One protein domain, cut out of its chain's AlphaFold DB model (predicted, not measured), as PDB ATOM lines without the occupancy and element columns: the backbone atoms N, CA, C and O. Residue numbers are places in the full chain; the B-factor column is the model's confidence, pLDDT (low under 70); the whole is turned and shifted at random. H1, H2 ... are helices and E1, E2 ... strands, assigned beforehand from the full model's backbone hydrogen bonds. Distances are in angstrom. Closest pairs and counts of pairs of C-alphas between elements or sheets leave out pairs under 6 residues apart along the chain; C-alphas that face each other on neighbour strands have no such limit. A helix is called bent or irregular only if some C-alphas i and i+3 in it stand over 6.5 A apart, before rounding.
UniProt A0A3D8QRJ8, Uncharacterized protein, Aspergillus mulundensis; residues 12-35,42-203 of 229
ATOM      1  N   HIS A  12     182.197 221.726 115.114       96.62
ATOM      2  CA  HIS A  12     181.401 220.593 115.567       96.62
ATOM      3  C   HIS A  12     181.337 219.549 114.461       96.62
ATOM      4  O   HIS A  12     181.133 219.909 113.306       96.62
ATOM      5  N   ILE A  13     181.492 218.275 114.810       96.69
ATOM      6  CA  ILE A  13     181.411 217.141 113.888       96.69
ATOM      7  C   ILE A  13     180.312 216.196 114.366       96.69
ATOM      8  O   ILE A  13     180.306 215.775 115.522       96.69
ATOM      9  N   LEU A  14     179.400 215.851 113.465       97.75
ATOM     10  CA  LEU A  14     178.354 214.857 113.656       97.75
ATOM     11  C   LEU A  14     178.503 213.762 112.604       97.75
ATOM     12  O   LEU A  14     178.652 214.062 111.419       97.75
ATOM     13  N   THR A  15     178.401 212.503 113.022       97.12
ATOM     14  CA  THR A  15     178.240 211.370 112.102       97.12
ATOM     15  C   THR A  15     177.047 210.528 112.509       97.12
ATOM     16  O   THR A  15     176.807 210.357 113.703       97.12
ATOM     17  N   ALA A  16     176.319 209.974 111.545       97.00
ATOM     18  CA  ALA A  16     175.179 209.110 111.834       97.00
ATOM     19  C   ALA A  16     174.953 208.060 110.746       97.00
ATOM     20  O   ALA A  16     174.929 208.397 109.562       97.00
ATOM     21  N   SER A  17     174.701 206.819 111.152       96.50
ATOM     22  CA  SER A  17     174.114 205.764 110.337       96.50
ATOM     23  C   SER A  17     172.608 205.988 110.213       96.50
ATOM     24  O   SER A  17     171.882 206.069 111.204       96.50
ATOM     25  N   ILE A  18     172.123 206.083 108.978       95.06
ATOM     26  CA  ILE A  18     170.769 206.529 108.656       95.06
ATOM     27  C   ILE A  18     170.016 205.436 107.904       95.06
ATOM     28  O   ILE A  18     170.553 204.729 107.048       95.06
ATOM     29  N   ARG A  19     168.723 205.325 108.201       92.88
ATOM     30  CA  ARG A  19     167.773 204.529 107.426       92.88
ATOM     31  C   ARG A  19     166.961 205.458 106.540       92.88
ATOM     32  O   ARG A  19     165.929 205.965 106.953       92.88
ATOM     33  N   LEU A  20     167.412 205.669 105.307       91.94
ATOM     34  CA  LEU A  20     166.755 206.609 104.387       91.94
ATOM     35  C   LEU A  20     165.298 206.237 104.065       91.94
ATOM     36  O   LEU A  20     164.487 207.105 103.782       91.94
ATOM     37  N   GLU A  21     164.921 204.961 104.181       89.62
ATOM     38  CA  GLU A  21     163.515 204.549 104.047       89.62
ATOM     39  C   GLU A  21     162.602 205.124 105.139       89.62
ATOM     40  O   GLU A  21     161.400 205.263 104.918       89.62
ATOM     41  N   ASP A  22     163.139 205.457 106.313       89.50
ATOM     42  CA  ASP A  22     162.361 206.044 107.408       89.50
ATOM     43  C   ASP A  22     162.074 207.537 107.158       89.50
ATOM     44  O   ASP A  22     161.195 208.108 107.800       89.50
ATOM     45  N   HIS A  23     162.766 208.156 106.191       85.12
ATOM     46  CA  HIS A  23     162.530 209.537 105.764       85.12
ATOM     47  C   HIS A  23     161.405 209.654 104.728       85.12
ATOM     48  O   HIS A  23     160.734 210.684 104.680       85.12
ATOM     49  N   LYS A  24     161.129 208.579 103.980       88.62
ATOM     50  CA  LYS A  24     160.056 208.552 102.983       88.62
ATOM     51  C   LYS A  24     158.672 208.513 103.622       88.62
ATOM     52  O   LYS A  24     158.379 207.707 104.515       88.62
ATOM     53  N   THR A  25     157.772 209.302 103.063       89.88
ATOM     54  CA  THR A  25     156.336 209.257 103.317       89.88
ATOM     55  C   THR A  25     155.713 207.940 102.822       89.88
ATOM     56  O   THR A  25     156.233 207.287 101.911       89.88
ATOM     57  N   PRO A  26     154.545 207.536 103.361       92.31
ATOM     58  CA  PRO A  26     153.807 206.388 102.831       92.31
ATOM     59  C   PRO A  26     153.449 206.520 101.342       92.31
ATOM     60  O   PRO A  26     153.406 205.517 100.634       92.31
ATOM     61  N   ALA A  27     153.216 207.746 100.860       90.81
ATOM     62  CA  ALA A  27     152.897 208.013  99.460       90.81
ATOM     63  C   ALA A  27     154.085 207.721  98.530       90.81
ATOM     64  O   ALA A  27     153.896 207.090  97.494       90.81
ATOM     65  N   GLU A  28     155.303 208.113  98.914       90.06
ATOM     66  CA  GLU A  28     156.524 207.822  98.148       90.06
ATOM     67  C   GLU A  28     156.792 206.319  98.074       90.06
ATOM     68  O   GLU A  28     157.027 205.784  96.992       90.06
ATOM     69  N   LYS A  29     156.649 205.608  99.200       90.31
ATOM     70  CA  LYS A  29     156.765 204.139  99.236       90.31
ATOM     71  C   LYS A  29     155.738 203.473  98.316       90.31
ATOM     72  O   LYS A  29     156.087 202.600  97.526       90.31
ATOM     73  N   GLY A  30     154.485 203.933  98.363       88.94
ATOM     74  CA  GLY A  30     153.427 203.447  97.476       88.94
ATOM     75  C   GLY A  30     153.698 203.741  95.995       88.94
ATOM     76  O   GLY A  30     153.413 202.902  95.141       88.94
ATOM     77  N   ALA A  31     154.288 204.894  95.671       89.19
ATOM     78  CA  ALA A  31     154.669 205.246  94.305       89.19
ATOM     79  C   ALA A  31     155.802 204.355  93.764       89.19
ATOM     80  O   ALA A  31     155.764 203.960  92.594       89.19
ATOM     81  N   GLU A  32     156.779 203.992  94.599       89.69
ATOM     82  CA  GLU A  32     157.829 203.026  94.248       89.69
ATOM     83  C   GLU A  32     157.244 201.636  93.963       89.69
ATOM     84  O   GLU A  32     157.552 201.030  92.933       89.69
ATOM     85  N   GLU A  33     156.354 201.153  94.835       88.50
ATOM     86  CA  GLU A  33     155.665 199.870  94.660       88.50
ATOM     87  C   GLU A  33     154.820 199.851  93.383       88.50
ATOM     88  O   GLU A  33     154.920 198.911  92.591       88.50
ATOM     89  N   ALA A  34     154.043 200.908  93.131       88.62
ATOM     90  CA  ALA A  34     153.257 201.066  91.911       88.62
ATOM     91  C   ALA A  34     154.146 201.101  90.657       88.62
ATOM     92  O   ALA A  34     153.846 200.444  89.662       88.62
ATOM     93  N   SER A  35     155.287 201.795  90.711       86.31
ATOM     94  CA  SER A  35     156.248 201.879  89.598       86.31
ATOM     95  C   SER A  35     156.917 200.542  89.266       86.31
ATOM     96  O   SER A  35     157.387 200.343  88.133       86.31
ATOM     97  N   ARG A  42     162.302 194.366  89.380       87.19
ATOM     98  CA  ARG A  42     162.821 195.756  89.411       87.19
ATOM     99  C   ARG A  42     162.593 196.526  90.715       87.19
ATOM    100  O   ARG A  42     163.154 197.603  90.880       87.19
ATOM    101  N   LEU A  43     161.832 195.985  91.668       84.75
ATOM    102  CA  LEU A  43     161.520 196.686  92.925       84.75
ATOM    103  C   LEU A  43     162.780 197.123  93.694       84.75
ATOM    104  O   LEU A  43     162.846 198.248  94.173       84.75
ATOM    105  N   ARG A  44     163.810 196.268  93.768       85.25
ATOM    106  CA  ARG A  44     165.060 196.590  94.483       85.25
ATOM    107  C   ARG A  44     165.834 197.743  93.842       85.25
ATOM    108  O   ARG A  44     166.409 198.549  94.565       85.25
ATOM    109  N   GLU A  45     165.847 197.801  92.511       85.81
ATOM    110  CA  GLU A  45     166.482 198.872  91.732       85.81
ATOM    111  C   GLU A  45     165.766 200.204  91.991       85.81
ATOM    112  O   GLU A  45     166.410 201.192  92.332       85.81
ATOM    113  N   ILE A  46     164.430 200.198  91.932       85.19
ATOM    114  CA  ILE A  46     163.591 201.376  92.191       85.19
ATOM    115  C   ILE A  46     163.784 201.877  93.626       85.19
ATOM    116  O   ILE A  46     164.035 203.055  93.841       85.19
ATOM    117  N   GLN A  47     163.756 200.980  94.612       86.12
ATOM    118  CA  GLN A  47     163.992 201.352  96.008       86.12
ATOM    119  C   GLN A  47     165.414 201.889  96.237       86.12
ATOM    120  O   GLN A  47     165.612 202.776  97.065       86.12
ATOM    121  N   ALA A  48     166.421 201.367  95.527       86.19
ATOM    122  CA  ALA A  48     167.786 201.890  95.599       86.19
ATOM    123  C   ALA A  48     167.873 203.319  95.043       86.19
ATOM    124  O   ALA A  48     168.448 204.178  95.705       86.19
ATOM    125  N   GLN A  49     167.229 203.587  93.902       85.75
ATOM    126  CA  GLN A  49     167.095 204.939  93.341       85.75
ATOM    127  C   GLN A  49     166.332 205.877  94.288       85.75
ATOM    128  O   GLN A  49     166.717 207.031  94.470       85.75
ATOM    129  N   GLY A  50     165.290 205.372  94.951       86.69
ATOM    130  CA  GLY A  50     164.561 206.109  95.980       86.69
ATOM    131  C   GLY A  50     165.448 206.486  97.165       86.69
ATOM    132  O   GLY A  50     165.469 207.639  97.578       86.69
ATOM    133  N   ARG A  51     166.257 205.552  97.685       91.94
ATOM    134  CA  ARG A  51     167.233 205.858  98.752       91.94
ATOM    135  C   ARG A  51     168.289 206.855  98.301       91.94
ATOM    136  O   ARG A  51     168.639 207.744  99.060       91.94
ATOM    137  N   GLN A  52     168.783 206.722  97.079       89.62
ATOM    138  CA  GLN A  52     169.714 207.688  96.510       89.62
ATOM    139  C   GLN A  52     169.095 209.093  96.430       89.62
ATOM    140  O   GLN A  52     169.752 210.073  96.756       89.62
ATOM    141  N   SER A  53     167.825 209.200  96.043       88.94
ATOM    142  CA  SER A  53     167.118 210.486  96.018       88.94
ATOM    143  C   SER A  53     166.976 211.070  97.429       88.94
ATOM    144  O   SER A  53     167.255 212.247  97.649       88.94
ATOM    145  N   GLU A  54     166.658 210.230  98.416       91.69
ATOM    146  CA  GLU A  54     166.558 210.647  99.819       91.69
ATOM    147  C   GLU A  54     167.893 211.090 100.429       91.69
ATOM    148  O   GLU A  54     167.918 212.011 101.246       91.69
ATOM    149  N   SER A  55     169.020 210.492 100.034       93.44
ATOM    150  CA  SER A  55     170.335 210.939 100.514       93.44
ATOM    151  C   SER A  55     170.652 212.356 100.026       93.44
ATOM    152  O   SER A  55     171.168 213.181 100.786       93.44
ATOM    153  N   ILE A  56     170.281 212.663  98.782       89.50
ATOM    154  CA  ILE A  56     170.408 213.997  98.195       89.50
ATOM    155  C   ILE A  56     169.476 214.987  98.909       89.50
ATOM    156  O   ILE A  56     169.919 216.084  99.264       89.50
ATOM    157  N   ASN A  57     168.226 214.601  99.185       88.31
ATOM    158  CA  ASN A  57     167.277 215.421  99.946       88.31
ATOM    159  C   ASN A  57     167.810 215.756 101.347       88.31
ATOM    160  O   ASN A  57     167.788 216.915 101.758       88.31
ATOM    161  N   LEU A  58     168.384 214.777 102.049       92.31
ATOM    162  CA  LEU A  58     168.951 214.995 103.377       92.31
ATOM    163  C   LEU A  58     170.117 215.993 103.365       92.31
ATOM    164  O   LEU A  58     170.130 216.932 104.162       92.31
ATOM    165  N   ILE A  59     171.094 215.821 102.464       91.75
ATOM    166  CA  ILE A  59     172.195 216.791 102.319       91.75
ATOM    167  C   ILE A  59     171.635 218.179 102.027       91.75
ATOM    168  O   ILE A  59     172.122 219.173 102.571       91.75
ATOM    169  N   SER A  60     170.598 218.240 101.194       86.94
ATOM    170  CA  SER A  60     169.955 219.487 100.817       86.94
ATOM    171  C   SER A  60     169.345 220.215 102.011       86.94
ATOM    172  O   SER A  60     169.545 221.420 102.168       86.94
ATOM    173  N   ASP A  61     168.635 219.496 102.876       88.88
ATOM    174  CA  ASP A  61     168.013 220.062 104.073       88.88
ATOM    175  C   ASP A  61     169.058 220.550 105.083       88.88
ATOM    176  O   ASP A  61     168.925 221.651 105.627       88.88
ATOM    177  N   ILE A  62     170.141 219.786 105.276       93.31
ATOM    178  CA  ILE A  62     171.263 220.178 106.141       93.31
ATOM    179  C   ILE A  62     171.919 221.458 105.608       93.31
ATOM    180  O   ILE A  62     172.080 222.425 106.354       93.31
ATOM    181  N   ALA A  63     172.268 221.487 104.317       88.31
ATOM    182  CA  ALA A  63     172.936 222.627 103.697       88.31
ATOM    183  C   ALA A  63     172.080 223.903 103.767       88.31
ATOM    184  O   ALA A  63     172.595 224.972 104.098       88.31
ATOM    185  N   ARG A  64     170.763 223.800 103.524       84.00
ATOM    186  CA  ARG A  64     169.840 224.942 103.641       84.00
ATOM    187  C   ARG A  64     169.752 225.469 105.068       84.00
ATOM    188  O   ARG A  64     169.789 226.682 105.264       84.00
ATOM    189  N   TYR A  65     169.648 224.583 106.057       89.25
ATOM    190  CA  TYR A  65     169.560 224.995 107.455       89.25
ATOM    191  C   TYR A  65     170.830 225.723 107.916       89.25
ATOM    192  O   TYR A  65     170.754 226.800 108.501       89.25
ATOM    193  N   LEU A  66     172.004 225.178 107.598       91.12
ATOM    194  CA  LEU A  66     173.280 225.799 107.955       91.12
ATOM    195  C   LEU A  66     173.527 227.111 107.194       91.12
ATOM    196  O   LEU A  66     174.048 228.064 107.777       91.12
ATOM    197  N   GLY A  67     173.085 227.200 105.936       84.31
ATOM    198  CA  GLY A  67     173.067 228.451 105.173       84.31
ATOM    199  C   GLY A  67     172.192 229.526 105.828       84.31
ATOM    200  O   GLY A  67     172.653 230.646 106.024       84.31
ATOM    201  N   PHE A  68     170.972 229.179 106.257       84.94
ATOM    202  CA  PHE A  68     170.076 230.091 106.987       84.94
ATOM    203  C   PHE A  68     170.690 230.600 108.301       84.94
ATOM    204  O   PHE A  68     170.512 231.758 108.671       84.94
ATOM    205  N   MET A  69     171.461 229.750 108.983       87.75
ATOM    206  CA  MET A  69     172.175 230.102 110.213       87.75
ATOM    207  C   MET A  69     173.493 230.861 109.965       87.75
ATOM    208  O   MET A  69     174.218 231.129 110.923       87.75
ATOM    209  N   ASN A  70     173.806 231.220 108.712       85.75
ATOM    210  CA  ASN A  70     175.031 231.914 108.293       85.75
ATOM    211  C   ASN A  70     176.316 231.232 108.787       85.75
ATOM    212  O   ASN A  70     177.249 231.884 109.257       85.75
ATOM    213  N   VAL A  71     176.363 229.902 108.709       87.81
ATOM    214  CA  VAL A  71     177.550 229.138 109.099       87.81
ATOM    215  C   VAL A  71     178.670 229.355 108.071       87.81
ATOM    216  O   VAL A  71     178.495 228.988 106.907       87.81
ATOM    217  N   PRO A  72     179.836 229.898 108.472       80.94
ATOM    218  CA  PRO A  72     180.889 230.270 107.524       80.94
ATOM    219  C   PRO A  72     181.693 229.070 107.012       80.94
ATOM    220  O   PRO A  72     182.172 229.091 105.875       80.94
ATOM    221  N   PHE A  73     181.831 228.022 107.830       85.62
ATOM    222  CA  PHE A  73     182.545 226.803 107.475       85.62
ATOM    223  C   PHE A  73     181.657 225.584 107.673       85.62
ATOM    224  O   PHE A  73     181.206 225.301 108.786       85.62
ATOM    225  N   GLN A  74     181.421 224.848 106.588       91.06
ATOM    226  CA  GLN A  74     180.645 223.618 106.631       91.06
ATOM    227  C   GLN A  74     181.122 222.589 105.613       91.06
ATOM    228  O   GLN A  74     181.583 222.913 104.515       91.06
ATOM    229  N   HIS A  75     180.969 221.325 105.985       92.81
ATOM    230  CA  HIS A  75     181.352 220.187 105.173       92.81
ATOM    231  C   HIS A  75     180.378 219.035 105.418       92.81
ATOM    232  O   HIS A  75     180.275 218.527 106.534       92.81
ATOM    233  N   ILE A  76     179.641 218.658 104.376       94.88
ATOM    234  CA  ILE A  76     178.498 217.749 104.456       94.88
ATOM    235  C   ILE A  76     178.706 216.611 103.460       94.88
ATOM    236  O   ILE A  76     179.001 216.853 102.285       94.88
ATOM    237  N   LEU A  77     178.541 215.378 103.926       94.75
ATOM    238  CA  LEU A  77     178.617 214.171 103.110       94.75
ATOM    239  C   LEU A  77     177.465 213.249 103.465       94.75
ATOM    240  O   LEU A  77     177.125 213.101 104.638       94.75
ATOM    241  N   CYS A  78     176.912 212.579 102.462       95.56
ATOM    242  CA  CYS A  78     176.058 211.419 102.663       95.56
ATOM    243  C   CYS A  78     176.301 210.408 101.549       95.56
ATOM    244  O   CYS A  78     176.347 210.759 100.370       95.56
ATOM    245  N   GLY A  79     176.462 209.148 101.933       94.56
ATOM    246  CA  GLY A  79     176.714 208.055 101.008       94.56
ATOM    247  C   GLY A  79     176.463 206.710 101.668       94.56
ATOM    248  O   GLY A  79     176.298 206.613 102.886       94.56
ATOM    249  N   TYR A  80     176.431 205.660 100.859       93.75
ATOM    250  CA  TYR A  80     176.322 204.296 101.352       93.75
ATOM    251  C   TYR A  80     177.713 203.692 101.538       93.75
ATOM    252  O   TYR A  80     178.500 203.647 100.587       93.75
ATOM    253  N   SER A  81     177.994 203.230 102.757       91.44
ATOM    254  CA  SER A  81     179.200 202.487 103.113       91.44
ATOM    255  C   SER A  81     178.938 200.987 102.934       91.44
ATOM    256  O   SER A  81     178.115 200.426 103.666       91.44
ATOM    257  N   PRO A  82     179.624 200.309 101.997       88.00
ATOM    258  CA  PRO A  82     179.556 198.859 101.857       88.00
ATOM    259  C   PRO A  82     180.077 198.135 103.100       88.00
ATOM    260  O   PRO A  82     179.451 197.172 103.534       88.00
ATOM    261  N   ASP A  83     181.156 198.635 103.709       87.50
ATOM    262  CA  ASP A  83     181.780 198.031 104.895       87.50
ATOM    263  C   ASP A  83     180.829 198.007 106.096       87.50
ATOM    264  O   ASP A  83     180.731 197.010 106.808       87.50
ATOM    265  N   ALA A  84     180.092 199.101 106.305       88.00
ATOM    266  CA  ALA A  84     179.093 199.203 107.365       88.00
ATOM    267  C   ALA A  84     177.695 198.729 106.929       88.00
ATOM    268  O   ALA A  84     176.759 198.806 107.726       88.00
ATOM    269  N   ALA A  85     177.533 198.312 105.668       90.31
ATOM    270  CA  ALA A  85     176.260 197.982 105.027       90.31
ATOM    271  C   ALA A  85     175.126 198.984 105.341       90.31
ATOM    272  O   ALA A  85     173.977 198.602 105.581       90.31
ATOM    273  N   SER A  86     175.448 200.280 105.396       92.50
ATOM    274  CA  SER A  86     174.508 201.324 105.813       92.50
ATOM    275  C   SER A  86     174.770 202.659 105.121       92.50
ATOM    276  O   SER A  86     175.886 202.962 104.698       92.50
ATOM    277  N   TRP A  87     173.714 203.466 105.006       95.50
ATOM    278  CA  TRP A  87     173.855 204.876 104.659       95.50
ATOM    279  C   TRP A  87     174.400 205.627 105.858       95.50
ATOM    280  O   TRP A  87     173.956 205.391 106.980       95.50
ATOM    281  N   GLN A  88     175.344 206.530 105.627       95.81
ATOM    282  CA  GLN A  88     175.891 207.372 106.680       95.81
ATOM    283  C   GLN A  88     175.936 208.824 106.225       95.81
ATOM    284  O   GLN A  88     176.146 209.108 105.043       95.81
ATOM    285  N   ALA A  89     175.750 209.737 107.172       96.62
ATOM    286  CA  ALA A  89     175.987 211.158 106.984       96.62
ATOM    287  C   ALA A  89     177.134 211.630 107.872       96.62
ATOM    288  O   ALA A  89     177.319 211.147 108.991       96.62
ATOM    289  N   TYR A  90     177.864 212.612 107.363       96.69
ATOM    290  CA  TYR A  90     178.859 213.391 108.079       96.69
ATOM    291  C   TYR A  90     178.506 214.866 107.921       96.69
ATOM    292  O   TYR A  90     178.253 215.333 106.808       96.69
ATOM    293  N   VAL A  91     178.512 215.600 109.028       97.44
ATOM    294  CA  VAL A  91     178.295 217.045 109.052       97.44
ATOM    295  C   VAL A  91     179.352 217.671 109.943       97.44
ATOM    296  O   VAL A  91     179.385 217.419 111.143       97.44
ATOM    297  N   LEU A  92     180.192 218.518 109.365       95.75
ATOM    298  CA  LEU A  92     181.049 219.430 110.104       95.75
ATOM    299  C   LEU A  92     180.537 220.851 109.905       95.75
ATOM    300  O   LEU A  92     180.250 221.241 108.774       95.75
ATOM    301  N   PHE A  93     180.451 221.623 110.987       94.94
ATOM    302  CA  PHE A  93     180.069 223.034 110.945       94.94
ATOM    303  C   PHE A  93     180.765 223.849 112.041       94.94
ATOM    304  O   PHE A  93     181.047 223.336 113.124       94.94
ATOM    305  N   GLY A  94     181.039 225.129 111.788       92.12
ATOM    306  CA  GLY A  94     181.645 226.013 112.785       92.12
ATOM    307  C   GLY A  94     182.232 227.292 112.199       92.12
ATOM    308  O   GLY A  94     181.862 227.705 111.101       92.12
ATOM    309  N   GLY A  95     183.129 227.917 112.964       85.50
ATOM    310  CA  GLY A  95     183.860 229.131 112.588       85.50
ATOM    311  C   GLY A  95     184.303 229.946 113.807       85.50
ATOM    312  O   GLY A  95     183.717 229.816 114.883       85.50
ATOM    313  N   GLU A  96     185.310 230.805 113.627       80.12
ATOM    314  CA  GLU A  96     185.948 231.608 114.690       80.12
ATOM    315  C   GLU A  96     184.943 232.422 115.527       80.12
ATOM    316  O   GLU A  96     185.014 232.442 116.754       80.12
ATOM    317  N   ASN A  97     183.944 233.023 114.873       82.62
ATOM    318  CA  ASN A  97     182.966 233.905 115.518       82.62
ATOM    319  C   ASN A  97     181.683 233.189 115.986       82.62
ATOM    320  O   ASN A  97     180.733 233.837 116.429       82.62
ATOM    321  N   MET A  98     181.617 231.855 115.891       89.19
ATOM    322  CA  MET A  98     180.431 231.095 116.288       89.19
ATOM    323  C   MET A  98     180.471 230.729 117.774       89.19
ATOM    324  O   MET A  98     181.290 229.917 118.208       89.19
ATOM    325  N   THR A  99     179.511 231.250 118.543       91.19
ATOM    326  CA  THR A  99     179.387 230.929 119.972       91.19
ATOM    327  C   THR A  99     179.032 229.457 120.215       91.19
ATOM    328  O   THR A  99     178.359 228.805 119.409       91.19
ATOM    329  N   ASP A 100     179.413 228.944 121.387       91.31
ATOM    330  CA  ASP A 100     179.017 227.611 121.856       91.31
ATOM    331  C   ASP A 100     177.496 227.415 121.887       91.31
ATOM    332  O   ASP A 100     176.997 226.336 121.562       91.31
ATOM    333  N   ALA A 101     176.754 228.457 122.272       93.44
ATOM    334  CA  ALA A 101     175.300 228.414 122.360       93.44
ATOM    335  C   ALA A 101     174.665 228.222 120.974       93.44
ATOM    336  O   ALA A 101     173.856 227.310 120.799       93.44
ATOM    337  N   THR A 102     175.096 229.009 119.982       94.44
ATOM    338  CA  THR A 102     174.655 228.888 118.581       94.44
ATOM    339  C   THR A 102     174.966 227.501 118.026       94.44
ATOM    340  O   THR A 102     174.116 226.852 117.424       94.44
ATOM    341  N   ARG A 103     176.173 226.994 118.282       94.25
ATOM    342  CA  ARG A 103     176.586 225.659 117.843       94.25
ATOM    343  C   ARG A 103     175.736 224.552 118.460       94.25
ATOM    344  O   ARG A 103     175.324 223.630 117.761       94.25
ATOM    345  N   HIS A 104     175.450 224.645 119.758       95.12
ATOM    346  CA  HIS A 104     174.593 223.682 120.445       95.12
ATOM    347  C   HIS A 104     173.148 223.725 119.924       95.12
ATOM    348  O   HIS A 104     172.497 222.686 119.815       95.12
ATOM    349  N   GLU A 105     172.642 224.907 119.578       96.00
ATOM    350  CA  GLU A 105     171.342 225.066 118.931       96.00
ATOM    351  C   GLU A 105     171.298 224.384 117.560       96.00
ATOM    352  O   GLU A 105     170.439 223.525 117.351       96.00
ATOM    353  N   ILE A 106     172.277 224.670 116.694       96.62
ATOM    354  CA  ILE A 106     172.419 224.032 115.378       96.62
ATOM    355  C   ILE A 106     172.489 222.510 115.526       96.62
ATOM    356  O   ILE A 106     171.724 221.791 114.885       96.62
ATOM    357  N   ARG A 107     173.343 222.004 116.428       97.12
ATOM    358  CA  ARG A 107     173.455 220.569 116.736       97.12
ATOM    359  C   ARG A 107     172.092 219.969 117.088       97.12
ATOM    360  O   ARG A 107     171.727 218.923 116.557       97.12
ATOM    361  N   ARG A 108     171.344 220.594 118.007       96.81
ATOM    362  CA  ARG A 108     170.032 220.084 118.438       96.81
ATOM    363  C   ARG A 108     169.036 220.031 117.284       96.81
ATOM    364  O   ARG A 108     168.351 219.020 117.164       96.81
ATOM    365  N   ALA A 109     168.971 221.069 116.454       96.25
ATOM    366  CA  ALA A 109     168.076 221.107 115.301       96.25
ATOM    367  C   ALA A 109     168.447 220.046 114.253       96.25
ATOM    368  O   ALA A 109     167.581 219.291 113.815       96.25
ATOM    369  N   LEU A 110     169.738 219.914 113.924       96.50
ATOM    370  CA  LEU A 110     170.221 218.878 113.009       96.50
ATOM    371  C   LEU A 110     169.817 217.479 113.487       96.50
ATOM    372  O   LEU A 110     169.235 216.724 112.718       96.50
ATOM    373  N   VAL A 111     170.074 217.143 114.754       96.44
ATOM    374  CA  VAL A 111     169.771 215.810 115.304       96.44
ATOM    375  C   VAL A 111     168.267 215.556 115.397       96.44
ATOM    376  O   VAL A 111     167.802 214.487 115.014       96.44
ATOM    377  N   ARG A 112     167.496 216.522 115.907       95.06
ATOM    378  CA  ARG A 112     166.070 216.330 116.195       95.06
ATOM    379  C   ARG A 112     165.203 216.392 114.941       95.06
ATOM    380  O   ARG A 112     164.307 215.568 114.794       95.06
ATOM    381  N   ASP A 113     165.447 217.368 114.072       93.19
ATOM    382  CA  ASP A 113     164.469 217.768 113.054       93.19
ATOM    383  C   ASP A 113     164.847 217.291 111.648       93.19
ATOM    384  O   ASP A 113     163.960 216.970 110.851       93.19
ATOM    385  N   ILE A 114     166.152 217.207 111.359       93.81
ATOM    386  CA  ILE A 114     166.675 216.946 110.009       93.81
ATOM    387  C   ILE A 114     167.198 215.509 109.888       93.81
ATOM    388  O   ILE A 114     166.652 214.714 109.128       93.81
ATOM    389  N   ILE A 115     168.211 215.145 110.679       94.94
ATOM    390  CA  ILE A 115     168.837 213.815 110.674       94.94
ATOM    391  C   ILE A 115     167.934 212.776 111.356       94.94
ATOM    392  O   ILE A 115     167.880 211.633 110.919       94.94
ATOM    393  N   ARG A 116     167.202 213.176 112.410       94.19
ATOM    394  CA  ARG A 116     166.185 212.374 113.127       94.19
ATOM    395  C   ARG A 116     166.678 211.046 113.709       94.19
ATOM    396  O   ARG A 116     165.876 210.185 114.066       94.19
ATOM    397  N   VAL A 117     167.988 210.891 113.858       94.06
ATOM    398  CA  VAL A 117     168.618 209.745 114.513       94.06
ATOM    399  C   VAL A 117     169.688 210.226 115.484       94.06
ATOM    400  O   VAL A 117     170.264 211.303 115.320       94.06
ATOM    401  N   GLN A 118     169.946 209.426 116.518       94.88
ATOM    402  CA  GLN A 118     171.048 209.681 117.440       94.88
ATOM    403  C   GLN A 118     172.381 209.570 116.673       94.88
ATOM    404  O   GLN A 118     172.584 208.557 116.005       94.88
ATOM    405  N   PRO A 119     173.287 210.564 116.764       96.75
ATOM    406  CA  PRO A 119     174.595 210.470 116.130       96.75
ATOM    407  C   PRO A 119     175.415 209.299 116.674       96.75
ATOM    408  O   PRO A 119     175.445 209.076 117.887       96.75
ATOM    409  N   ASP A 120     176.141 208.622 115.786       96.25
ATOM    410  CA  ASP A 120     177.176 207.656 116.163       96.25
ATOM    411  C   ASP A 120     178.355 208.372 116.824       96.25
ATOM    412  O   ASP A 120     178.988 207.845 117.739       96.25
ATOM    413  N   GLN A 121     178.662 209.581 116.339       96.00
ATOM    414  CA  GLN A 121     179.701 210.444 116.881       96.00
ATOM    415  C   GLN A 121     179.224 211.891 116.916       96.00
ATOM    416  O   GLN A 121     178.554 212.372 116.001       96.00
ATOM    417  N   ASP A 122     179.596 212.570 117.995       96.75
ATOM    418  CA  ASP A 122     179.178 213.925 118.322       96.75
ATOM    419  C   ASP A 122     180.343 214.639 119.010       96.75
ATOM    420  O   ASP A 122     180.522 214.556 120.226       96.75
ATOM    421  N   LEU A 123     181.204 215.253 118.198       95.88
ATOM    422  CA  LEU A 123     182.488 215.788 118.629       95.88
ATOM    423  C   LEU A 123     182.501 217.311 118.540       95.88
ATOM    424  O   LEU A 123     182.364 217.893 117.465       95.88
ATOM    425  N   HIS A 124     182.755 217.954 119.675       94.19
ATOM    426  CA  HIS A 124     183.063 219.374 119.737       94.19
ATOM    427  C   HIS A 124     184.581 219.560 119.726       94.19
ATOM    428  O   HIS A 124     185.249 219.281 120.717       94.19
ATOM    429  N   VAL A 125     185.119 220.068 118.622       90.06
ATOM    430  CA  VAL A 125     186.548 220.338 118.472       90.06
ATOM    431  C   VAL A 125     186.902 221.656 119.155       90.06
ATOM    432  O   VAL A 125     186.451 222.715 118.718       90.06
ATOM    433  N   ARG A 126     187.684 221.594 120.238       87.25
ATOM    434  CA  ARG A 126     188.184 222.773 120.981       87.25
ATOM    435  C   ARG A 126     189.683 222.735 121.230       87.25
ATOM    436  O   ARG A 126     190.298 223.763 121.501       87.25
ATOM    437  N   THR A 127     190.257 221.543 121.198       84.94
ATOM    438  CA  THR A 127     191.662 221.290 121.493       84.94
ATOM    439  C   THR A 127     192.358 220.669 120.289       84.94
ATOM    440  O   THR A 127     191.720 220.193 119.351       84.94
ATOM    441  N   VAL A 128     193.692 220.646 120.321       81.00
ATOM    442  CA  VAL A 128     194.500 219.969 119.293       81.00
ATOM    443  C   VAL A 128     194.184 218.472 119.246       81.00
ATOM    444  O   VAL A 128     194.035 217.919 118.163       81.00
ATOM    445  N   ALA A 129     193.994 217.835 120.404       83.19
ATOM    446  CA  ALA A 129     193.621 216.424 120.476       83.19
ATOM    447  C   ALA A 129     192.258 216.156 119.811       83.19
ATOM    448  O   ALA A 129     192.106 215.185 119.068       83.19
ATOM    449  N   ASP A 130     191.277 217.044 120.010       86.19
ATOM    450  CA  ASP A 130     189.990 216.924 119.317       86.19
ATOM    451  C   ASP A 130     190.147 217.114 117.804       86.19
ATOM    452  O   ASP A 130     189.458 216.457 117.027       86.19
ATOM    453  N   ALA A 131     191.046 218.004 117.373       83.81
ATOM    454  CA  ALA A 131     191.311 218.242 115.958       83.81
ATOM    455  C   ALA A 131     191.943 217.014 115.286       83.81
ATOM    456  O   ALA A 131     191.555 216.658 114.173       83.81
ATOM    457  N   GLU A 132     192.863 216.326 115.965       83.69
ATOM    458  CA  GLU A 132     193.439 215.061 115.494       83.69
ATOM    459  C   GLU A 132     192.372 213.969 115.362       83.69
ATOM    460  O   GLU A 132     192.300 213.284 114.336       83.69
ATOM    461  N   LEU A 133     191.500 213.842 116.367       85.62
ATOM    462  CA  LEU A 133     190.368 212.921 116.313       85.62
ATOM    463  C   LEU A 133     189.428 213.276 115.152       85.62
ATOM    464  O   LEU A 133     189.085 212.409 114.347       85.62
ATOM    465  N   GLY A 134     189.071 214.554 115.020       86.50
ATOM    466  CA  GLY A 134     188.240 215.077 113.940       86.50
ATOM    467  C   GLY A 134     188.828 214.804 112.555       86.50
ATOM    468  O   GLY A 134     188.104 214.395 111.649       86.50
ATOM    469  N   LEU A 135     190.147 214.933 112.397       84.62
ATOM    470  CA  LEU A 135     190.851 214.589 111.163       84.62
ATOM    471  C   LEU A 135     190.750 213.091 110.851       84.62
ATOM    472  O   LEU A 135     190.543 212.717 109.695       84.62
ATOM    473  N   GLY A 136     190.877 212.231 111.864       84.44
ATOM    474  CA  GLY A 136     190.676 210.789 111.720       84.44
ATOM    475  C   GLY A 136     189.269 210.442 111.222       84.44
ATOM    476  O   GLY A 136     189.123 209.613 110.322       84.44
ATOM    477  N   ILE A 137     188.248 211.119 111.754       88.38
ATOM    478  CA  ILE A 137     186.856 210.974 111.307       88.38
ATOM    479  C   ILE A 137     186.727 211.436 109.855       88.38
ATOM    480  O   ILE A 137     186.290 210.660 109.008       88.38
ATOM    481  N   ALA A 138     187.164 212.660 109.544       86.62
ATOM    482  CA  ALA A 138     187.065 213.228 108.203       86.62
ATOM    483  C   ALA A 138     187.736 212.329 107.151       86.62
ATOM    484  O   ALA A 138     187.131 212.026 106.127       86.62
ATOM    485  N   ARG A 139     188.942 211.810 107.427       85.12
ATOM    486  CA  ARG A 139     189.672 210.907 106.517       85.12
ATOM    487  C   ARG A 139     188.873 209.662 106.120       85.12
ATOM    488  O   ARG A 139     188.999 209.216 104.985       85.12
ATOM    489  N   ARG A 140     188.045 209.115 107.017       85.56
ATOM    490  CA  ARG A 140     187.189 207.952 106.718       85.56
ATOM    491  C   ARG A 140     186.130 208.273 105.660       85.56
ATOM    492  O   ARG A 140     185.861 207.451 104.789       85.56
ATOM    493  N   PHE A 141     185.540 209.460 105.741       85.69
ATOM    494  CA  PHE A 141     184.515 209.909 104.799       85.69
ATOM    495  C   PHE A 141     185.120 210.449 103.492       85.69
ATOM    496  O   PHE A 141     184.510 210.334 102.436       85.69
ATOM    497  N   GLU A 142     186.341 210.982 103.547       81.44
ATOM    498  CA  GLU A 142     187.089 211.495 102.390       81.44
ATOM    499  C   GLU A 142     187.703 210.407 101.499       81.44
ATOM    500  O   GLU A 142     188.127 210.690 100.378       81.44
ATOM    501  N   ALA A 143     187.784 209.165 101.974       78.38
ATOM    502  CA  ALA A 143     188.324 208.053 101.204       78.38
ATOM    503  C   ALA A 143     187.349 207.638 100.081       78.38
ATOM    504  O   ALA A 143     186.567 206.700 100.232       78.38
ATOM    505  N   TYR A 144     187.419 208.333  98.940       62.25
ATOM    506  CA  TYR A 144     186.523 208.198  97.780       62.25
ATOM    507  C   TYR A 144     186.240 206.755  97.325       62.25
ATOM    508  O   TYR A 144     185.132 206.463  96.886       62.25
ATOM    509  N   ALA A 145     187.214 205.847  97.431       66.38
ATOM    510  CA  ALA A 145     187.094 204.477  96.929       66.38
ATOM    511  C   ALA A 145     186.142 203.579  97.748       66.38
ATOM    512  O   ALA A 145     185.741 202.525  97.262       66.38
ATOM    513  N   GLY A 146     185.791 203.972  98.978       74.50
ATOM    514  CA  GLY A 146     185.008 203.139  99.896       74.50
ATOM    515  C   GLY A 146     183.499 203.374  99.872       74.50
ATOM    516  O   GLY A 146     182.779 202.658 100.555       74.50
ATOM    517  N   TRP A 147     182.995 204.365  99.134       86.81
ATOM    518  CA  TRP A 147     181.601 204.804  99.244       86.81
ATOM    519  C   TRP A 147     180.855 204.709  97.916       86.81
ATOM    520  O   TRP A 147     181.368 205.096  96.869       86.81
ATOM    521  N   THR A 148     179.603 204.257  97.966       88.56
ATOM    522  CA  THR A 148     178.689 204.273  96.811       88.56
ATOM    523  C   THR A 148     177.668 205.396  96.962       88.56
ATOM    524  O   THR A 148     177.273 205.721  98.084       88.56
ATOM    525  N   HIS A 149     177.247 205.997  95.845       90.50
ATOM    526  CA  HIS A 149     176.243 207.072  95.817       90.50
ATOM    527  C   HIS A 149     176.591 208.302  96.679       90.50
ATOM    528  O   HIS A 149     175.711 209.034  97.133       90.50
ATOM    529  N   MET A 150     177.885 208.526  96.934       91.81
ATOM    530  CA  MET A 150     178.362 209.618  97.779       91.81
ATOM    531  C   MET A 150     178.045 210.976  97.156       91.81
ATOM    532  O   MET A 150     178.437 211.256  96.025       91.81
ATOM    533  N   THR A 151     177.417 211.848  97.930       92.12
ATOM    534  CA  THR A 151     177.244 213.256  97.584       92.12
ATOM    535  C   THR A 151     177.983 214.107  98.612       92.12
ATOM    536  O   THR A 151     177.871 213.873  99.817       92.12
ATOM    537  N   LYS A 152     178.783 215.064  98.131       90.62
ATOM    538  CA  LYS A 152     179.742 215.832  98.936       90.62
ATOM    539  C   LYS A 152     179.651 217.325  98.652       90.62
ATOM    540  O   LYS A 152     179.827 217.768  97.514       90.62
ATOM    541  N   PHE A 153     179.471 218.089  99.722       86.50
ATOM    542  CA  PHE A 153     179.243 219.527  99.695       86.50
ATOM    543  C   PHE A 153     180.149 220.257 100.693       86.50
ATOM    544  O   PHE A 153     180.320 219.812 101.831       86.50
ATOM    545  N   ARG A 154     180.724 221.392 100.282       88.06
ATOM    546  CA  ARG A 154     181.562 222.252 101.132       88.06
ATOM    547  C   ARG A 154     181.203 223.720 100.968       88.06
ATOM    548  O   ARG A 154     180.927 224.167  99.857       88.06
ATOM    549  N   VAL A 155     181.288 224.476 102.061       84.50
ATOM    550  CA  VAL A 155     181.311 225.943 102.025       84.50
ATOM    551  C   VAL A 155     182.505 226.457 102.798       84.50
ATOM    552  O   VAL A 155     182.778 226.009 103.914       84.50
ATOM    553  N   PHE A 156     183.202 227.393 102.170       79.50
ATOM    554  CA  PHE A 156     184.368 228.059 102.719       79.50
ATOM    555  C   PHE A 156     184.289 229.542 102.369       79.50
ATOM    556  O   PHE A 156     184.143 229.881 101.195       79.50
ATOM    557  N   GLU A 157     184.336 230.406 103.384       75.94
ATOM    558  CA  GLU A 157     184.253 231.868 103.228       75.94
ATOM    559  C   GLU A 157     183.051 232.304 102.372       75.94
ATOM    560  O   GLU A 157     183.164 233.083 101.428       75.94
ATOM    561  N   GLY A 158     181.887 231.708 102.645       72.31
ATOM    562  CA  GLY A 158     180.646 231.981 101.912       72.31
ATOM    563  C   GLY A 158     180.602 231.423 100.482       72.31
ATOM    564  O   GLY A 158     179.565 231.495  99.824       72.31
ATOM    565  N   ARG A 159     181.688 230.818  99.988       79.25
ATOM    566  CA  ARG A 159     181.748 230.196  98.662       79.25
ATOM    567  C   ARG A 159     181.341 228.736  98.740       79.25
ATOM    568  O   ARG A 159     181.832 227.993  99.584       79.25
ATOM    569  N   VAL A 160     180.474 228.328  97.820       84.31
ATOM    570  CA  VAL A 160     179.940 226.968  97.754       84.31
ATOM    571  C   VAL A 160     180.706 226.120  96.742       84.31
ATOM    572  O   VAL A 160     181.032 226.603  95.653       84.31
ATOM    573  N   PHE A 161     180.949 224.861  97.116       86.75
ATOM    574  CA  PHE A 161     181.637 223.858  96.313       86.75
ATOM    575  C   PHE A 161     180.900 222.516  96.353       86.75
ATOM    576  O   PHE A 161     180.729 221.912  97.417       86.75
ATOM    577  N   VAL A 162     180.503 222.021  95.180       88.94
ATOM    578  CA  VAL A 162     179.915 220.682  95.018       88.94
ATOM    579  C   VAL A 162     180.997 219.768  94.469       88.94
ATOM    580  O   VAL A 162     181.359 219.867  93.307       88.94
ATOM    581  N   GLN A 163     181.553 218.895  95.303       87.31
ATOM    582  CA  GLN A 163     182.740 218.113  94.930       87.31
ATOM    583  C   GLN A 163     182.402 216.734  94.365       87.31
ATOM    584  O   GLN A 163     183.218 216.139  93.663       87.31
ATOM    585  N   GLN A 164     181.229 216.201  94.704       90.31
ATOM    586  CA  GLN A 164     180.779 214.892  94.246       90.31
ATOM    587  C   GLN A 164     179.255 214.827  94.289       90.31
ATOM    588  O   GLN A 164     178.653 215.289  95.261       90.31
ATOM    589  N   VAL A 165     178.647 214.224  93.272       89.56
ATOM    590  CA  VAL A 165     177.207 213.948  93.225       89.56
ATOM    591  C   VAL A 165     177.014 212.493  92.843       89.56
ATOM    592  O   VAL A 165     177.509 212.055  91.806       89.56
ATOM    593  N   ASP A 166     176.308 211.742  93.685       86.88
ATOM    594  CA  ASP A 166     175.996 210.331  93.436       86.88
ATOM    595  C   ASP A 166     177.220 209.480  93.037       86.88
ATOM    596  O   ASP A 166     177.257 208.766  92.035       86.88
ATOM    597  N   GLY A 167     178.302 209.605  93.796       85.38
ATOM    598  CA  GLY A 167     179.542 208.887  93.536       85.38
ATOM    599  C   GLY A 167     180.392 209.488  92.413       85.38
ATOM    600  O   GLY A 167     181.569 209.145  92.322       85.38
ATOM    601  N   ARG A 168     179.874 210.423  91.610       87.06
ATOM    602  CA  ARG A 168     180.612 211.042  90.500       87.06
ATOM    603  C   ARG A 168     181.371 212.280  90.976       87.06
ATOM    604  O   ARG A 168     180.726 213.235  91.412       87.06
ATOM    605  N   PRO A 169     182.717 212.284  90.942       86.06
ATOM    606  CA  PRO A 169     183.495 213.453  91.333       86.06
ATOM    607  C   PRO A 169     183.311 214.588  90.323       86.06
ATOM    608  O   PRO A 169     183.133 214.337  89.132       86.06
ATOM    609  N   LEU A 170     183.406 215.826  90.809       87.00
ATOM    610  CA  LEU A 170     183.416 217.053  90.013       87.00
ATOM    611  C   LEU A 170     184.791 217.727  90.179       87.00
ATOM    612  O   LEU A 170     184.976 218.547  91.087       87.00
ATOM    613  N   PRO A 171     185.799 217.358  89.358       82.50
ATOM    614  CA  PRO A 171     187.184 217.773  89.573       82.50
ATOM    615  C   PRO A 171     187.369 219.291  89.591       82.50
ATOM    616  O   PRO A 171     188.138 219.801  90.403       82.50
ATOM    617  N   ALA A 172     186.627 220.025  88.756       82.69
ATOM    618  CA  ALA A 172     186.701 221.484  88.706       82.69
ATOM    619  C   ALA A 172     186.394 222.137  90.070       82.69
ATOM    620  O   ALA A 172     187.111 223.040  90.496       82.69
ATOM    621  N   GLU A 173     185.385 221.650  90.797       85.12
ATOM    622  CA  GLU A 173     185.012 222.174  92.120       85.12
ATOM    623  C   GLU A 173     185.938 221.677  93.233       85.12
ATOM    624  O   GLU A 173     186.174 222.382  94.216       85.12
ATOM    625  N   MET A 174     186.515 220.483  93.077       82.06
ATOM    626  CA  MET A 174     187.557 219.994  93.979       82.06
ATOM    627  C   MET A 174     188.810 220.875  93.918       82.06
ATOM    628  O   MET A 174     189.296 221.309  94.965       82.06
ATOM    629  N   PHE A 175     189.294 221.187  92.712       81.12
ATOM    630  CA  PHE A 175     190.439 222.078  92.520       81.12
ATOM    631  C   PHE A 175     190.123 223.512  92.953       81.12
ATOM    632  O   PHE A 175     190.911 224.110  93.681       81.12
ATOM    633  N   ALA A 176     188.941 224.035  92.615       84.06
ATOM    634  CA  ALA A 176     188.535 225.377  93.033       84.06
ATOM    635  C   ALA A 176     188.477 225.535  94.563       84.06
ATOM    636  O   ALA A 176     188.871 226.576  95.091       84.06
ATOM    637  N   TYR A 177     188.007 224.512  95.284       83.88
ATOM    638  CA  TYR A 177     188.037 224.499  96.747       83.88
ATOM    639  C   TYR A 177     189.474 224.500  97.281       83.88
ATOM    640  O   TYR A 177     189.797 225.270  98.184       83.88
ATOM    641  N   TYR A 178     190.345 223.655  96.719       81.31
ATOM    642  CA  TYR A 178     191.752 223.585  97.114       81.31
ATOM    643  C   TYR A 178     192.450 224.942  96.939       81.31
ATOM    644  O   TYR A 178     193.100 225.431  97.863       81.31
ATOM    645  N   ASP A 179     192.256 225.594  95.794       83.06
ATOM    646  CA  ASP A 179     192.829 226.914  95.525       83.06
ATOM    647  C   ASP A 179     192.316 227.982  96.497       83.06
ATOM    648  O   ASP A 179     193.105 228.808  96.962       83.06
ATOM    649  N   ALA A 180     191.022 227.943  96.844       81.56
ATOM    650  CA  ALA A 180     190.424 228.857  97.814       81.56
ATOM    651  C   ALA A 180     191.048 228.699  99.208       81.56
ATOM    652  O   ALA A 180     191.475 229.684  99.802       81.56
ATOM    653  N   VAL A 181     191.186 227.462  99.690       76.38
ATOM    654  CA  VAL A 181     191.784 227.176 101.004       76.38
ATOM    655  C   VAL A 181     193.271 227.541 101.051       76.38
ATOM    656  O   VAL A 181     193.776 227.960 102.090       76.38
ATOM    657  N   HIS A 182     193.994 227.407  99.937       75.56
ATOM    658  CA  HIS A 182     195.438 227.655  99.888       75.56
ATOM    659  C   HIS A 182     195.833 229.040  99.354       75.56
ATOM    660  O   HIS A 182     197.028 229.311  99.203       75.56
ATOM    661  N   GLY A 183     194.865 229.923  99.089       76.12
ATOM    662  CA  GLY A 183     195.109 231.297  98.644       76.12
ATOM    663  C   GLY A 183     195.846 231.393  97.304       76.12
ATOM    664  O   GLY A 183     196.669 232.293  97.121       76.12
ATOM    665  N   ARG A 184     195.607 230.448  96.387       73.50
ATOM    666  CA  ARG A 184     196.242 230.417  95.061       73.50
ATOM    667  C   ARG A 184     195.348 231.098  94.015       73.50
ATOM    668  O   ARG A 184     194.124 230.996  94.104       73.50
ATOM    669  N   PRO A 185     195.920 231.804  93.022       59.00
ATOM    670  CA  PRO A 185     195.131 232.358  91.931       59.00
ATOM    671  C   PRO A 185     194.511 231.213  91.120       59.00
ATOM    672  O   PRO A 185     195.227 230.401  90.540       59.00
ATOM    673  N   SER A 186     193.177 231.173  91.099       54.69
ATOM    674  CA  SER A 186     192.378 230.225  90.312       54.69
ATOM    675  C   SER A 186     192.817 230.225  88.842       54.69
ATOM    676  O   SER A 186     193.047 231.307  88.284       54.69
ATOM    677  N   PRO A 187     192.836 229.070  88.156       49.09
ATOM    678  CA  PRO A 187     192.920 229.041  86.703       49.09
ATOM    679  C   PRO A 187     191.787 229.876  86.089       49.09
ATOM    680  O   PRO A 187     190.655 229.880  86.588       49.09
ATOM    681  N   LYS A 188     192.089 230.599  85.005       52.28
ATOM    682  CA  LYS A 188     191.061 231.167  84.127       52.28
ATOM    683  C   LYS A 188     190.336 229.992  83.455       52.28
ATOM    684  O   LYS A 188     190.990 229.258  82.730       52.28
ATOM    685  N   GLU A 189     189.026 229.894  83.736       51.84
ATOM    686  CA  GLU A 189     187.977 228.957  83.252       51.84
ATOM    687  C   GLU A 189     187.415 228.001  84.336       51.84
ATOM    688  O   GLU A 189     187.679 226.805  84.353       51.84
ATOM    689  N   ARG A 190     186.574 228.536  85.243       63.41
ATOM    690  CA  ARG A 190     185.653 227.769  86.110       63.41
ATOM    691  C   ARG A 190     184.296 227.665  85.420       63.41
ATOM    692  O   ARG A 190     183.713 228.704  85.133       63.41
ATOM    693  N   LYS A 191     183.730 226.467  85.306       61.78
ATOM    694  CA  LYS A 191     182.313 226.207  85.612       61.78
ATOM    695  C   LYS A 191     182.108 224.698  85.646       61.78
ATOM    696  O   LYS A 191     182.094 224.082  84.596       61.78
ATOM    697  N   GLU A 192     181.875 224.132  86.820       63.78
ATOM    698  CA  GLU A 192     180.951 223.008  86.953       63.78
ATOM    699  C   GLU A 192     180.268 223.154  88.302       63.78
ATOM    700  O   GLU A 192     180.905 223.252  89.334       63.78
ATOM    701  N   LEU A 193     178.956 223.307  88.278       71.75
ATOM    702  CA  LEU A 193     178.156 223.689  89.424       71.75
ATOM    703  C   LEU A 193     176.769 223.142  89.131       71.75
ATOM    704  O   LEU A 193     176.107 223.597  88.207       71.75
ATOM    705  N   SER A 194     176.367 222.111  89.852       61.41
ATOM    706  CA  SER A 194     174.973 221.821  90.179       61.41
ATOM    707  C   SER A 194     174.928 220.607  91.103       61.41
ATOM    708  O   SER A 194     175.300 219.496  90.753       61.41
ATOM    709  N   LEU A 195     174.453 220.858  92.316       63.03
ATOM    710  CA  LEU A 195     173.564 219.975  93.058       63.03
ATOM    711  C   LEU A 195     172.346 220.861  93.361       63.03
ATOM    712  O   LEU A 195     172.448 221.723  94.221       63.03
ATOM    713  N   GLU A 196     171.311 220.781  92.517       58.19
ATOM    714  CA  GLU A 196     170.866 221.895  91.645       58.19
ATOM    715  C   GLU A 196     171.247 223.326  92.089       58.19
ATOM    716  O   GLU A 196     170.825 223.837  93.123       58.19
ATOM    717  N   GLU A 197     172.167 223.878  91.284       65.44
ATOM    718  CA  GLU A 197     173.026 225.063  91.451       65.44
ATOM    719  C   GLU A 197     173.424 225.415  92.885       65.44
ATOM    720  O   GLU A 197     173.276 226.525  93.399       65.44
ATOM    721  N   ALA A 198     173.983 224.368  93.501       61.81
ATOM    722  CA  ALA A 198     174.477 224.316  94.867       61.81
ATOM    723  C   ALA A 198     173.450 224.934  95.821       61.81
ATOM    724  O   ALA A 198     173.713 225.853  96.601       61.81
ATOM    725  N   ILE A 199     172.249 224.395  95.615       57.72
ATOM    726  CA  ILE A 199     170.947 224.682  96.193       57.72
ATOM    727  C   ILE A 199     170.678 226.182  96.210       57.72
ATOM    728  O   ILE A 199     170.674 226.836  97.254       57.72
ATOM    729  N   GLU A 200     170.515 226.679  94.975       52.12
ATOM    730  CA  GLU A 200     170.622 228.058  94.481       52.12
ATOM    731  C   GLU A 200     171.304 229.012  95.450       52.12
ATOM    732  O   GLU A 200     170.714 229.920  96.038       52.12
ATOM    733  N   THR A 201     172.594 228.743  95.621       60.47
ATOM    734  CA  THR A 201     173.546 229.554  96.381       60.47
ATOM    735  C   THR A 201     173.005 229.972  97.744       60.47
ATOM    736  O   THR A 201     173.110 231.121  98.164       60.47
ATOM    737  N   MET A 202     172.324 229.037  98.405       56.50
ATOM    738  CA  MET A 202     171.770 229.226  99.742       56.50
ATOM    739  C   MET A 202     170.852 230.484  99.868       56.50
ATOM    740  O   MET A 202     170.680 231.027 100.952       56.50
ATOM    741  N   LYS A 203     170.260 230.933  98.741       48.25
ATOM    742  CA  LYS A 203     169.037 231.746  98.485       48.25
ATOM    743  C   LYS A 203     168.717 233.073  99.248       48.25
ATOM    744  O   LYS A 203     167.542 233.387  99.372       48.25
TER     745      LYS A 203
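Overview. This is residues 12 to 35 and 42 to 203 of the 229 residues of an uncharacterized protein of Aspergillus mulundensis (UniProt A0A3D8QRJ8). A twisted sheet of six strands forms the middle layer of the domain, with helices over both faces: H2, H3 and the short H6 run along the strands on one face, and H4 and H5 lie slantwise over the other. H1 lies off the sheet beside the first part of H2, at one end of the longest span, and residues 183 to 195 loop past the E6 edge from one face to the other. The printed part has 186 residues with six named helices and six named strands, in the order E1 H1 H2 E2 E3 H3 E4 H4 E5 E6 H5 H6; its class is mixed, helices and strands. The sheet, order E4 E1 E3 E2 E5 E6, is antiparallel throughout. The whole is compact, with a radius of gyration of the C-alphas of 16.8 A and spans of 51 by 41 by 34 A.

Arrangement. E1, residues 12 to 18, is an inner strand between E3, residues 86 to 94, and the edge strand E4, residues 121 to 125. Between the antiparallel neighbours E1 and E3, N 14 and O 91 are within hydrogen-bond range at 2.8 A, and between the antiparallel neighbours E1 and E4, N 13 and O 123 are within hydrogen-bond range at 2.8 A. H1, residues 26 to 35, is not on the sheet; it touches residues 43 to 50 of H2, residues 43 to 68, at a steep tilt of 38 degrees, opposite ways, with the C-alphas of Glu 32 and Ile 46 closest at 6.3 A. H2 is on the sheet at a height of 9.0 A; its closest C-alpha pair with E2, residues 73 to 81, is Ser 55 and Cys 78, 6.1 A. E2 and E3 form a hairpin, with N 77 and O 90 at 2.9 A. H3, residues 100 to 115, lies over E1 and E3 on the same face as H2, and its C-alpha 114 is 6.8 A from that of Ile 62 where the two helices touch. E3, H3 and E4 make a split strand-helix-strand unit, two strands running the same way with E1 between them, and its crossover is right-handed. H4, residues 128 to 142, is on the opposite face at a height of 9.3 A, 46 degrees from E4 on the local plane. E5, residues 148 to 156, and the edge strand E6, residues 159 to 165, form a hairpin, with N 161 and O 154 within hydrogen-bond range at 2.8 A; E5 is also the antiparallel neighbour of E2, with N 76 and O 153 within hydrogen-bond range at 2.9 A. H5, residues 171 to 182, lies over E6 on the same face as H4, with the C-alphas of Gln 163 and Met 174 closest at 5.3 A. H6, residues 196 to 201, lies over E6 on the opposite face, only just, with 3 C-alphas falling on E6; it is close to but not clearly touching H2. Every O i to N i+4 pair is within hydrogen-bond range in H1, H2, H5 and H6; H3 has 11 of 12 and H4 has 9 of 11.

Along the chain. E1 begins at C-alpha 12, (181.401, 220.593, 115.567). H2, the longest helix, measures 37.2 A from its first C-alpha to its last, at (170.076, 230.091, 106.987). E3 measures 26.6 A, E5 25.2 A and E2 24.9 A, while H3 measures 20.5 A and H4 20.3 A. H3 is irregular, only just: C-alphas 112 and 115 are 6.7 A apart. H6 ends at C-alpha 201, (173.546, 229.554, 96.381).

Size, cuts and confidence. The C-alphas of Ala 34 and Val 128 are the two farthest apart, at 53.0 A. Residues 36 to 41 are not printed, and C-alphas 35 and 42 across this cut are 9.0 A apart. The link H5 to H6 is long, with 13 residues. The mean pLDDT of the printed part is 85.5, and residues 144 to 145, 185 to 192 and 194 to 203 are under 70.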